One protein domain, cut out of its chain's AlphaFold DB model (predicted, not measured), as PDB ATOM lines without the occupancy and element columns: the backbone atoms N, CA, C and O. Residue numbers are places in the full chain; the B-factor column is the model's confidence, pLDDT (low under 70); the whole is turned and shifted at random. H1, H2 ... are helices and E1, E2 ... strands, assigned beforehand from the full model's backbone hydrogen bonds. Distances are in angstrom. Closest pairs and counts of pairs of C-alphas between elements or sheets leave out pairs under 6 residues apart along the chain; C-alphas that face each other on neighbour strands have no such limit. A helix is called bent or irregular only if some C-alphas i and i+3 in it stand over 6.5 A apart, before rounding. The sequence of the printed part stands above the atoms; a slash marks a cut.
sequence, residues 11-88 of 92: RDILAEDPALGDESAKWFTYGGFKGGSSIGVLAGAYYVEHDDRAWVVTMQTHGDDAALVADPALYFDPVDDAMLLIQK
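Overview. This is residues 11 to 88 of the 92 residues of an uncharacterized protein of Rhodococcus erythropolis (UniProt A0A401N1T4). A long, narrow sheet of three strands, E1, E2 and E3, forms a slab, and the last helix, H4, covers part of one face, running along the strands over E2 and E3. The short H1 is on the opposite face beside E1, H2 packs on H4 near the end of the sheet where E1 begins, and H3 sits near the other end, where E2 begins. The printed part has 78 residues with four named helices and three named strands, in the order H1 H2 E1 E2 E3 H3 H4; the sheet order is E1 - E2 - E3, all antiparallel, and the class is mixed, helices and strands. The whole is compact, with a radius of gyration of the C-alphas of 13.1 A, and only just elongated, with spans of 41 by 27 by 18 A.

Along the chain. Find C-alpha 11 at (335.508, 359.751, 398.695), where H1 begins; it holds residues 11 to 14. H2 follows at residues 22 to 27. At C-alpha 30, (326.951, 360.703, 398.290), E1 starts and runs 27.7 A through residues 30 to 38. E2, residues 41 to 50, returns over 30.1 A, and E3, residues 53 to 62, covers 30.5 A. H3 is residues 66 to 69. H4, residues 73 to 88, is 22.0 A long and ends at C-alpha 88, (311.034, 365.687, 402.489); it is neither bent nor irregular, but only just: C-alphas 74 and 77 are 6.2 A apart.

Arrangement. Begin with the sheet, a meander, each strand the antiparallel neighbour of the one before. In the hairpin E1 and E2, at 174 degrees, look for N 32 and O 47, 2.8 A apart, within hydrogen-bond range. In the hairpin E2 and E3, at 172 degrees, N 46 and O 57 are within range at 2.8 A. With the sheet H4 makes two layers, a helix on one face of a sheet: its height over the sheet is 9.6 A, and it runs along the strands, at 22 degrees to E3 on the local plane. The closest C-alphas of H4 and E3 are those of Val 79 and Val 57, 7.3 A apart. H1 is on the opposite face from H4, over none of the strands, but only just: 2 of its 4 C-alphas fall on E1. The closest C-alphas of H1 and E1 are those of Leu 14 and Gly 32, 5.1 A apart. H2 touches H4, which meets it with residues 80 to 87 alone; their closest C-alphas, of Ser 24 and Met 83, are 6.1 A apart, at a shallow tilt of 28 degrees, the same way. H2 only grazes the sheet with residues 24 to 27, and H3 only grazes it with residues 66 to 69. In H4, 10 of 12 O i to N i+4 pairs are within hydrogen-bond range; in H2, 0 of 2 are, beside 2 of 3 O i to N i+3 pairs, while H1 and H3 are too short for an O i to N i+4 pair.

Size, cuts and confidence. The two C-alphas farthest apart, of Asp 52 and Asp 65, are 42.0 A apart. The printed part has no cut and no long link; the link from H1 to H2 is short, and the other links are tight. The mean pLDDT of the printed part is 92.5, and no printed residue of this model is under 70.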
ATOM      1  N   ARG A  11     336.973 359.790 398.744       94.69
ATOM      2  CA  ARG A  11     335.508 359.751 398.695       94.69
ATOM      3  C   ARG A  11     334.981 358.333 398.492       94.69
ATOM      4  O   ARG A  11     334.031 357.975 399.176       94.69
ATOM      5  N   ASP A  12     335.639 357.540 397.655       94.62
ATOM      6  CA  ASP A  12     335.272 356.147 397.398       94.62
ATOM      7  C   ASP A  12     335.501 355.291 398.650       94.62
ATOM      8  O   ASP A  12     334.638 354.510 399.035       94.62
ATOM      9  N   ILE A  13     336.630 355.503 399.342       93.56
ATOM     10  CA  ILE A  13     336.946 354.825 400.611       93.56
ATOM     11  C   ILE A  13     335.872 355.115 401.667       93.56
ATOM     12  O   ILE A  13     335.427 354.219 402.381       93.56
ATOM     13  N   LEU A  14     335.466 356.380 401.789       93.19
ATOM     14  CA  LEU A  14     334.509 356.819 402.805       93.19
ATOM     15  C   LEU A  14     333.056 356.439 402.481       93.19
ATOM     16  O   LEU A  14     332.257 356.348 403.409       93.19
ATOM     17  N   ALA A  15     332.726 356.215 401.208       94.06
ATOM     18  CA  ALA A  15     331.383 355.838 400.760       94.06
ATOM     19  C   ALA A  15     331.155 354.329 400.640       94.06
ATOM     20  O   ALA A  15     330.071 353.908 400.246       94.06
ATOM     21  N   GLU A  16     332.149 353.502 400.961       92.69
ATOM     22  CA  GLU A  16     332.030 352.059 400.762       92.69
ATOM     23  C   GLU A  16     330.931 351.410 401.622       92.69
ATOM     24  O   GLU A  16     330.280 350.462 401.188       92.69
ATOM     25  N   ASP A  17     330.724 351.920 402.835       90.88
ATOM     26  CA  ASP A  17     329.687 351.455 403.757       90.88
ATOM     27  C   ASP A  17     328.988 352.673 404.376       90.88
ATOM     28  O   ASP A  17     329.371 353.126 405.459       90.88
ATOM     29  N   PRO A  18     328.013 353.269 403.665       90.88
ATOM     30  CA  PRO A  18     327.381 354.512 404.085       90.88
ATOM     31  C   PRO A  18     326.357 354.304 405.211       90.88
ATOM     32  O   PRO A  18     325.850 355.292 405.730       90.88
ATOM     33  N   ALA A  19     326.044 353.051 405.580       91.12
ATOM     34  CA  ALA A  19     325.067 352.676 406.608       91.12
ATOM     35  C   ALA A  19     323.723 353.435 406.522       91.12
ATOM     36  O   ALA A  19     323.152 353.804 407.550       91.12
ATOM     37  N   LEU A  20     323.254 353.694 405.296       90.94
ATOM     38  CA  LEU A  20     321.957 354.308 404.996       90.94
ATOM     39  C   LEU A  20     320.908 353.221 404.744       90.94
ATOM     40  O   LEU A  20     321.240 352.175 404.183       90.94
ATOM     41  N   GLY A  21     319.649 353.487 405.101       91.50
ATOM     42  CA  GLY A  21     318.529 352.655 404.672       91.50
ATOM     43  C   GLY A  21     318.339 352.700 403.153       91.50
ATOM     44  O   GLY A  21     318.734 353.663 402.488       91.50
ATOM     45  N   ASP A  22     317.717 351.657 402.596       92.00
ATOM     46  CA  ASP A  22     317.573 351.478 401.143       92.00
ATOM     47  C   ASP A  22     316.866 352.656 400.454       92.00
ATOM     48  O   ASP A  22     317.221 353.015 399.333       92.00
ATOM     49  N   GLU A  23     315.864 353.267 401.095       91.56
ATOM     50  CA  GLU A  23     315.154 354.417 400.520       91.56
ATOM     51  C   GLU A  23     315.993 355.697 400.589       91.56
ATOM     52  O   GLU A  23     316.150 356.378 399.574       91.56
ATOM     53  N   SER A  24     316.611 355.981 401.739       91.75
ATOM     54  CA  SER A  24     317.529 357.113 401.909       91.75
ATOM     55  C   SER A  24     318.686 357.053 400.906       91.75
ATOM     56  O   SER A  24     319.028 358.056 400.272       91.75
ATOM     57  N   ALA A  25     319.246 355.861 400.687       92.56
ATOM     58  CA  ALA A  25     320.356 355.628 399.766       92.56
ATOM     59  C   ALA A  25     320.019 355.909 398.290       92.56
ATOM     60  O   ALA A  25     320.927 356.156 397.500       92.56
ATOM     61  N   LYS A  26     318.739 355.891 397.889       94.12
ATOM     62  CA  LYS A  26     318.332 356.214 396.508       94.12
ATOM     63  C   LYS A  26     318.363 357.705 396.211       94.12
ATOM     64  O   LYS A  26     318.453 358.081 395.044       94.12
ATOM     65  N   TRP A  27     318.198 358.542 397.234       95.12
ATOM     66  CA  TRP A  27     318.086 359.983 397.051       95.12
ATOM     67  C   TRP A  27     319.440 360.681 397.168       95.12
ATOM     68  O   TRP A  27     319.774 361.489 396.305       95.12
ATOM     69  N   PHE A  28     320.248 360.363 398.180       96.50
ATOM     70  CA  PHE A  28     321.562 360.993 398.338       96.50
ATOM     71  C   PHE A  28     322.537 360.579 397.227       96.50
ATOM     72  O   PHE A  28     322.677 359.404 396.897       96.50
ATOM     73  N   THR A  29     323.250 361.556 396.666       95.75
ATOM     74  CA  THR A  29     324.273 361.344 395.627       95.75
ATOM     75  C   THR A  29     325.619 360.927 396.217       95.75
ATOM     76  O   THR A  29     326.469 360.379 395.514       95.75
ATOM     77  N   TYR A  30     325.812 361.167 397.513       96.69
ATOM     78  CA  TYR A  30     326.951 360.703 398.290       96.69
ATOM     79  C   TYR A  30     326.538 360.447 399.738       96.69
ATOM     80  O   TYR A  30     325.775 361.222 400.314       96.69
ATOM     81  N   GLY A  31     327.101 359.403 400.342       96.44
ATOM     82  CA  GLY A  31     326.984 359.128 401.767       96.44
ATOM     83  C   GLY A  31     328.310 358.617 402.308       96.44
ATOM     84  O   GLY A  31     328.884 357.689 401.751       96.44
ATOM     85  N   GLY A  32     328.799 359.229 403.380       96.00
ATOM     86  CA  GLY A  32     329.929 358.745 404.160       96.00
ATOM     87  C   GLY A  32     329.505 358.526 405.604       96.00
ATOM     88  O   GLY A  32     328.799 359.356 406.178       96.00
ATOM     89  N   PHE A  33     329.952 357.423 406.199       95.44
ATOM     90  CA  PHE A  33     329.569 357.047 407.555       95.44
ATOM     91  C   PHE A  33     330.768 356.662 408.412       95.44
ATOM     92  O   PHE A  33     331.716 356.002 407.979       95.44
ATOM     93  N   LYS A  34     330.696 357.043 409.688       94.19
ATOM     94  CA  LYS A  34     331.575 356.517 410.722       94.19
ATOM     95  C   LYS A  34     330.797 356.177 411.987       94.19
ATOM     96  O   LYS A  34     330.360 357.061 412.718       94.19
ATOM     97  N   GLY A  35     330.734 354.882 412.288       92.31
ATOM     98  CA  GLY A  35     330.299 354.370 413.589       92.31
ATOM     99  C   GLY A  35     331.426 354.329 414.628       92.31
ATOM    100  O   GLY A  35     332.613 354.284 414.283       92.31
ATOM    101  N   GLY A  36     331.068 354.291 415.906       91.19
ATOM    102  CA  GLY A  36     331.981 354.079 417.027       91.19
ATOM    103  C   GLY A  36     331.253 353.469 418.221       91.19
ATOM    104  O   GLY A  36     330.100 353.803 418.479       91.19
ATOM    105  N   SER A  37     331.920 352.572 418.944       91.56
ATOM    106  CA  SER A  37     331.347 351.897 420.107       91.56
ATOM    107  C   SER A  37     332.360 351.742 421.237       91.56
ATOM    108  O   SER A  37     333.573 351.707 421.021       91.56
ATOM    109  N   SER A  38     331.836 351.661 422.456       92.25
ATOM    110  CA  SER A  38     332.543 351.270 423.678       92.25
ATOM    111  C   SER A  38     331.535 350.626 424.640       92.25
ATOM    112  O   SER A  38     330.359 350.479 424.309       92.25
ATOM    113  N   ILE A  39     331.965 350.233 425.840       92.38
ATOM    114  CA  ILE A  39     331.042 349.752 426.878       92.38
ATOM    115  C   ILE A  39     330.049 350.873 427.205       92.38
ATOM    116  O   ILE A  39     330.468 351.974 427.557       92.38
ATOM    117  N   GLY A  40     328.751 350.590 427.071       91.44
ATOM    118  CA  GLY A  40     327.695 351.561 427.361       91.44
ATOM    119  C   GLY A  40     327.537 352.668 426.313       91.44
ATOM    120  O   GLY A  40     326.765 353.588 426.548       91.44
ATOM    121  N   VAL A  41     328.243 352.620 425.174       91.50
ATOM    122  CA  VAL A  41     328.239 353.701 424.172       91.50
ATOM    123  C   VAL A  41     328.084 353.155 422.760       91.50
ATOM    124  O   VAL A  41     328.873 352.310 422.325       91.50
ATOM    125  N   LEU A  42     327.159 353.753 422.010       91.44
ATOM    126  CA  LEU A  42     327.125 353.678 420.556       91.44
ATOM    127  C   LEU A  42     326.976 355.079 419.953       91.44
ATOM    128  O   LEU A  42     326.205 355.916 420.428       91.44
ATOM    129  N   ALA A  43     327.735 355.354 418.901       91.62
ATOM    130  CA  ALA A  43     327.678 356.620 418.193       91.62
ATOM    131  C   ALA A  43     327.851 356.417 416.689       91.62
ATOM    132  O   ALA A  43     328.519 355.485 416.236       91.62
ATOM    133  N   GLY A  44     327.276 357.336 415.922       93.06
ATOM    134  CA  GLY A  44     327.383 357.386 414.474       93.06
ATOM    135  C   GLY A  44     327.422 358.827 413.990       93.06
ATOM    136  O   GLY A  44     326.774 359.706 414.559       93.06
ATOM    137  N   ALA A  45     328.194 359.068 412.940       95.94
ATOM    138  CA  ALA A  45     328.174 360.318 412.203       95.94
ATOM    139  C   ALA A  45     328.069 360.020 410.712       95.94
ATOM    140  O   ALA A  45     328.796 359.173 410.186       95.94
ATOM    141  N   TYR A  46     327.173 360.746 410.061       97.25
ATOM    142  CA  TYR A  46     326.880 360.664 408.645       97.25
ATOM    143  C   TYR A  46     327.168 362.009 408.013       97.25
ATOM    144  O   TYR A  46     326.825 363.050 408.575       97.25
ATOM    145  N   TYR A  47     327.764 361.977 406.835       97.69
ATOM    146  CA  TYR A  47     327.831 363.108 405.930       97.69
ATOM    147  C   TYR A  47     327.172 362.682 404.624       97.69
ATOM    148  O   TYR A  47     327.581 361.688 404.025       97.69
ATOM    149  N   VAL A  48     326.138 363.405 404.209       97.69
ATOM    150  CA  VAL A  48     325.335 363.070 403.030       97.69
ATOM    151  C   VAL A  48     325.192 364.283 402.124       97.69
ATOM    152  O   VAL A  48     325.102 365.413 402.606       97.69
ATOM    153  N   GLU A  49     325.178 364.057 400.815       97.75
ATOM    154  CA  GLU A  49     325.025 365.106 399.804       97.75
ATOM    155  C   GLU A  49     323.857 364.786 398.870       97.75
ATOM    156  O   GLU A  49     323.601 363.625 398.543       97.75
ATOM    157  N   HIS A  50     323.165 365.831 398.424       96.69
ATOM    158  CA  HIS A  50     322.231 365.791 397.306       96.69
ATOM    159  C   HIS A  50     322.347 367.116 396.552       96.69
ATOM    160  O   HIS A  50     322.210 368.184 397.153       96.69
ATOM    161  N   ASP A  51     322.613 367.044 395.249       93.81
ATOM    162  CA  ASP A  51     322.886 368.202 394.393       93.81
ATOM    163  C   ASP A  51     323.936 369.167 394.983       93.81
ATOM    164  O   ASP A  51     325.094 368.789 395.165       93.81
ATOM    165  N   ASP A  52     323.563 370.420 395.258       93.62
ATOM    166  CA  ASP A  52     324.432 371.474 395.786       93.62
ATOM    167  C   ASP A  52     324.395 371.590 397.319       93.62
ATOM    168  O   ASP A  52     324.972 372.521 397.891       93.62
ATOM    169  N   ARG A  53     323.731 370.648 398.000       96.81
ATOM    170  CA  ARG A  53     323.530 370.661 399.452       96.81
ATOM    171  C   ARG A  53     324.160 369.454 400.129       96.81
ATOM    172  O   ARG A  53     324.229 368.356 399.580       96.81
ATOM    173  N   ALA A  54     324.579 369.674 401.370       97.38
ATOM    174  CA  ALA A  54     325.139 368.647 402.230       97.38
ATOM    175  C   ALA A  54     324.591 368.772 403.653       97.38
ATOM    176  O   ALA A  54     324.337 369.877 404.140       97.38
ATOM    177  N   TRP A  55     324.465 367.635 404.329       98.12
ATOM    178  CA  TRP A  55     324.009 367.540 405.711       98.12
ATOM    179  C   TRP A  55     324.939 366.646 406.518       98.12
ATOM    180  O   TRP A  55     325.544 365.705 406.002       98.12
ATOM    181  N   VAL A  56     325.020 366.940 407.813       97.62
ATOM    182  CA  VAL A  56     325.674 366.079 408.794       97.62
ATOM    183  C   VAL A  56     324.625 365.628 409.795       97.62
ATOM    184  O   VAL A  56     323.989 366.463 410.437       97.62
ATOM    185  N   VAL A  57     324.471 364.315 409.945       96.88
ATOM    186  CA  VAL A  57     323.608 363.714 410.965       96.88
ATOM    187  C   VAL A  57     324.504 363.008 411.965       96.88
ATOM    188  O   VAL A  57     325.275 362.119 411.607       96.88
ATOM    189  N   THR A  58     324.433 363.420 413.225       95.25
ATOM    190  CA  THR A  58     325.142 362.761 414.318       95.25
ATOM    191  C   THR A  58     324.149 362.139 415.275       95.25
ATOM    192  O   THR A  58     323.097 362.698 415.577       95.25
ATOM    193  N   MET A  59     324.517 360.975 415.784       92.25
ATOM    194  CA  MET A  59     323.793 360.290 416.830       92.25
ATOM    195  C   MET A  59     324.787 359.841 417.883       92.25
ATOM    196  O   MET A  59     325.835 359.264 417.585       92.25
ATOM    197  N   GLN A  60     324.445 360.121 419.131       91.38
ATOM    198  CA  GLN A  60     325.254 359.771 420.281       91.38
ATOM    199  C   GLN A  60     324.344 359.180 421.333       91.38
ATOM    200  O   GLN A  60     323.308 359.756 421.660       91.38
ATOM    201  N   THR A  61     324.751 358.042 421.870       89.56
ATOM    202  CA  THR A  61     324.006 357.360 422.916       89.56
ATOM    203  C   THR A  61     324.944 356.881 424.003       89.56
ATOM    204  O   THR A  61     326.128 356.616 423.776       89.56
ATOM    205  N   HIS A  62     324.389 356.806 425.201       92.19
ATOM    206  CA  HIS A  62     325.075 356.356 426.389       92.19
ATOM    207  C   HIS A  62     324.063 355.687 427.317       92.19
ATOM    208  O   HIS A  62     322.967 356.217 427.514       92.19
ATOM    209  N   GLY A  63     324.447 354.569 427.921       90.06
ATOM    210  CA  GLY A  63     323.679 353.897 428.957       90.06
ATOM    211  C   GLY A  63     324.590 353.265 430.003       90.06
ATOM    212  O   GLY A  63     325.613 352.672 429.664       90.06
ATOM    213  N   ASP A  64     324.181 353.358 431.269       91.31
ATOM    214  CA  ASP A  64     324.888 352.725 432.391       91.31
ATOM    215  C   ASP A  64     324.776 351.188 432.349       91.31
ATOM    216  O   ASP A  64     325.635 350.478 432.871       91.31
ATOM    217  N   ASP A  65     323.727 350.672 431.702       89.81
ATOM    218  CA  ASP A  65     323.567 349.260 431.367       89.81
ATOM    219  C   ASP A  65     323.849 349.050 429.874       89.81
ATOM    220  O   ASP A  65     323.114 349.528 429.006       89.81
ATOM    221  N   ALA A  66     324.912 348.298 429.578       86.19
ATOM    222  CA  ALA A  66     325.317 347.973 428.217       86.19
ATOM    223  C   ALA A  66     324.218 347.236 427.422       86.19
ATOM    224  O   ALA A  66     324.197 347.316 426.196       86.19
ATOM    225  N   ALA A  67     323.291 346.542 428.088       87.00
ATOM    226  CA  ALA A  67     322.174 345.879 427.422       87.00
ATOM    227  C   ALA A  67     321.185 346.877 426.798       87.00
ATOM    228  O   ALA A  67     320.613 346.591 425.749       87.00
ATOM    229  N   LEU A  68     321.029 348.066 427.391       83.06
ATOM    230  CA  LEU A  68     320.156 349.119 426.861       83.06
ATOM    231  C   LEU A  68     320.703 349.733 425.576       83.06
ATOM    232  O   LEU A  68     319.946 350.300 424.797       83.06
ATOM    233  N   VAL A  69     322.014 349.599 425.361       84.94
ATOM    234  CA  VAL A  69     322.700 350.091 424.172       84.94
ATOM    235  C   VAL A  69     323.024 348.987 423.152       84.94
ATOM    236  O   VAL A  69     323.724 349.236 422.170       84.94
ATOM    237  N   ALA A  70     322.540 347.764 423.359       81.62
ATOM    238  CA  ALA A  70     322.933 346.619 422.542       81.62
ATOM    239  C   ALA A  70     322.112 346.444 421.255       81.62
ATOM    240  O   ALA A  70     322.585 345.751 420.359       81.62
ATOM    241  N   ASP A  71     320.912 347.029 421.162       85.44
ATOM    242  CA  ASP A  71     320.014 346.861 420.012       85.44
ATOM    243  C   ASP A  71     320.318 347.879 418.896       85.44
ATOM    244  O   ASP A  71     319.995 349.054 419.066       85.44
ATOM    245  N   PRO A  72     320.887 347.459 417.745       78.81
ATOM    246  CA  PRO A  72     321.212 348.340 416.623       78.81
ATOM    247  C   PRO A  72     320.019 349.152 416.087       78.81
ATOM    248  O   PRO A  72     320.224 350.259 415.586       78.81
ATOM    249  N   ALA A  73     318.789 348.635 416.190       84.25
ATOM    250  CA  ALA A  73     317.597 349.288 415.643       84.25
ATOM    251  C   ALA A  73     317.284 350.616 416.349       84.25
ATOM    252  O   ALA A  73     316.923 351.597 415.708       84.25
ATOM    253  N   LEU A  74     317.557 350.704 417.658       80.25
ATOM    254  CA  LEU A  74     317.396 351.942 418.438       80.25
ATOM    255  C   LEU A  74     318.319 353.083 417.976       80.25
ATOM    256  O   LEU A  74     318.212 354.205 418.473       80.25
ATOM    257  N   TYR A  75     319.217 352.796 417.035       81.00
ATOM    258  CA  TYR A  75     320.220 353.711 416.524       81.00
ATOM    259  C   TYR A  75     320.046 353.991 415.042       81.00
ATOM    260  O   TYR A  75     319.962 355.144 414.624       81.00
ATOM    261  N   PHE A  76     320.020 352.945 414.224       86.62
ATOM    262  CA  PHE A  76     319.973 353.129 412.781       86.62
ATOM    263  C   PHE A  76     318.601 353.635 412.320       86.62
ATOM    264  O   PHE A  76     318.562 354.476 411.424       86.62
ATOM    265  N   ASP A  77     317.511 353.241 412.985       91.00
ATOM    266  CA  ASP A  77     316.161 353.650 412.581       91.00
ATOM    267  C   ASP A  77     315.937 355.167 412.765       91.00
ATOM    268  O   ASP A  77     315.538 355.819 411.801       91.00
ATOM    269  N   PRO A  78     316.278 355.800 413.914       92.12
ATOM    270  CA  PRO A  78     316.149 357.255 414.051       92.12
ATOM    271  C   PRO A  78     317.010 358.060 413.072       92.12
ATOM    272  O   PRO A  78     316.646 359.178 412.700       92.12
ATOM    273  N   VAL A  79     318.169 357.526 412.673       93.94
ATOM    274  CA  VAL A  79     318.992 358.164 411.641       93.94
ATOM    275  C   VAL A  79     318.286 358.092 410.294       93.94
ATOM    276  O   VAL A  79     318.219 359.114 409.616       93.94
ATOM    277  N   ASP A  80     317.752 356.933 409.911       93.38
ATOM    278  CA  ASP A  80     317.036 356.784 408.641       93.38
ATOM    279  C   ASP A  80     315.778 357.668 408.601       93.38
ATOM    280  O   ASP A  80     315.555 358.386 407.627       93.38
ATOM    281  N   ASP A  81     315.036 357.760 409.707       95.19
ATOM    282  CA  ASP A  81     313.922 358.703 409.857       95.19
ATOM    283  C   ASP A  81     314.366 360.163 409.647       95.19
ATOM    284  O   ASP A  81     313.687 360.943 408.967       95.19
ATOM    285  N   ALA A  82     315.521 360.556 410.198       96.31
ATOM    286  CA  ALA A  82     316.079 361.893 410.000       96.31
ATOM    287  C   ALA A  82     316.484 362.140 408.537       96.31
ATOM    288  O   ALA A  82     316.265 363.235 408.015       96.31
ATOM    289  N   MET A  83     317.030 361.130 407.858       96.56
ATOM    290  CA  MET A  83     317.377 361.187 406.438       96.56
ATOM    291  C   MET A  83     316.138 361.384 405.556       96.56
ATOM    292  O   MET A  83     316.123 362.271 404.698       96.56
ATOM    293  N   LEU A  84     315.064 360.632 405.810       96.06
ATOM    294  CA  LEU A  84     313.784 360.788 405.113       96.06
ATOM    295  C   LEU A  84     313.145 362.158 405.388       96.06
ATOM    296  O   LEU A  84     312.531 362.757 404.498       96.06
ATOM    297  N   LEU A  85     313.309 362.698 406.601       96.69
ATOM    298  CA  LEU A  85     312.855 364.048 406.930       96.69
ATOM    299  C   LEU A  85     313.628 365.119 406.149       96.69
ATOM    300  O   LEU A  85     313.004 366.042 405.627       96.69
ATOM    301  N   ILE A  86     314.953 364.981 406.026       96.56
ATOM    302  CA  ILE A  86     315.799 365.867 405.208       96.56
ATOM    303  C   ILE A  86     315.348 365.838 403.747       96.56
ATOM    304  O   ILE A  86     315.160 366.895 403.145       96.56
ATOM    305  N   GLN A  87     315.122 364.646 403.186       95.06
ATOM    306  CA  GLN A  87     314.620 364.493 401.819       95.06
ATOM    307  C   GLN A  87     313.291 365.231 401.627       95.06
ATOM    308  O   GLN A  87     313.112 365.971 400.656       95.06
ATOM    309  N   LYS A  88     312.347 365.044 402.552       95.38
ATOM    310  CA  LYS A  88     311.034 365.687 402.489       95.38
ATOM    311  C   LYS A  88     311.140 367.212 402.556       95.38
ATOM    312  O   LYS A  88     310.471 367.891 401.782       95.38
TER     313      LYS A  88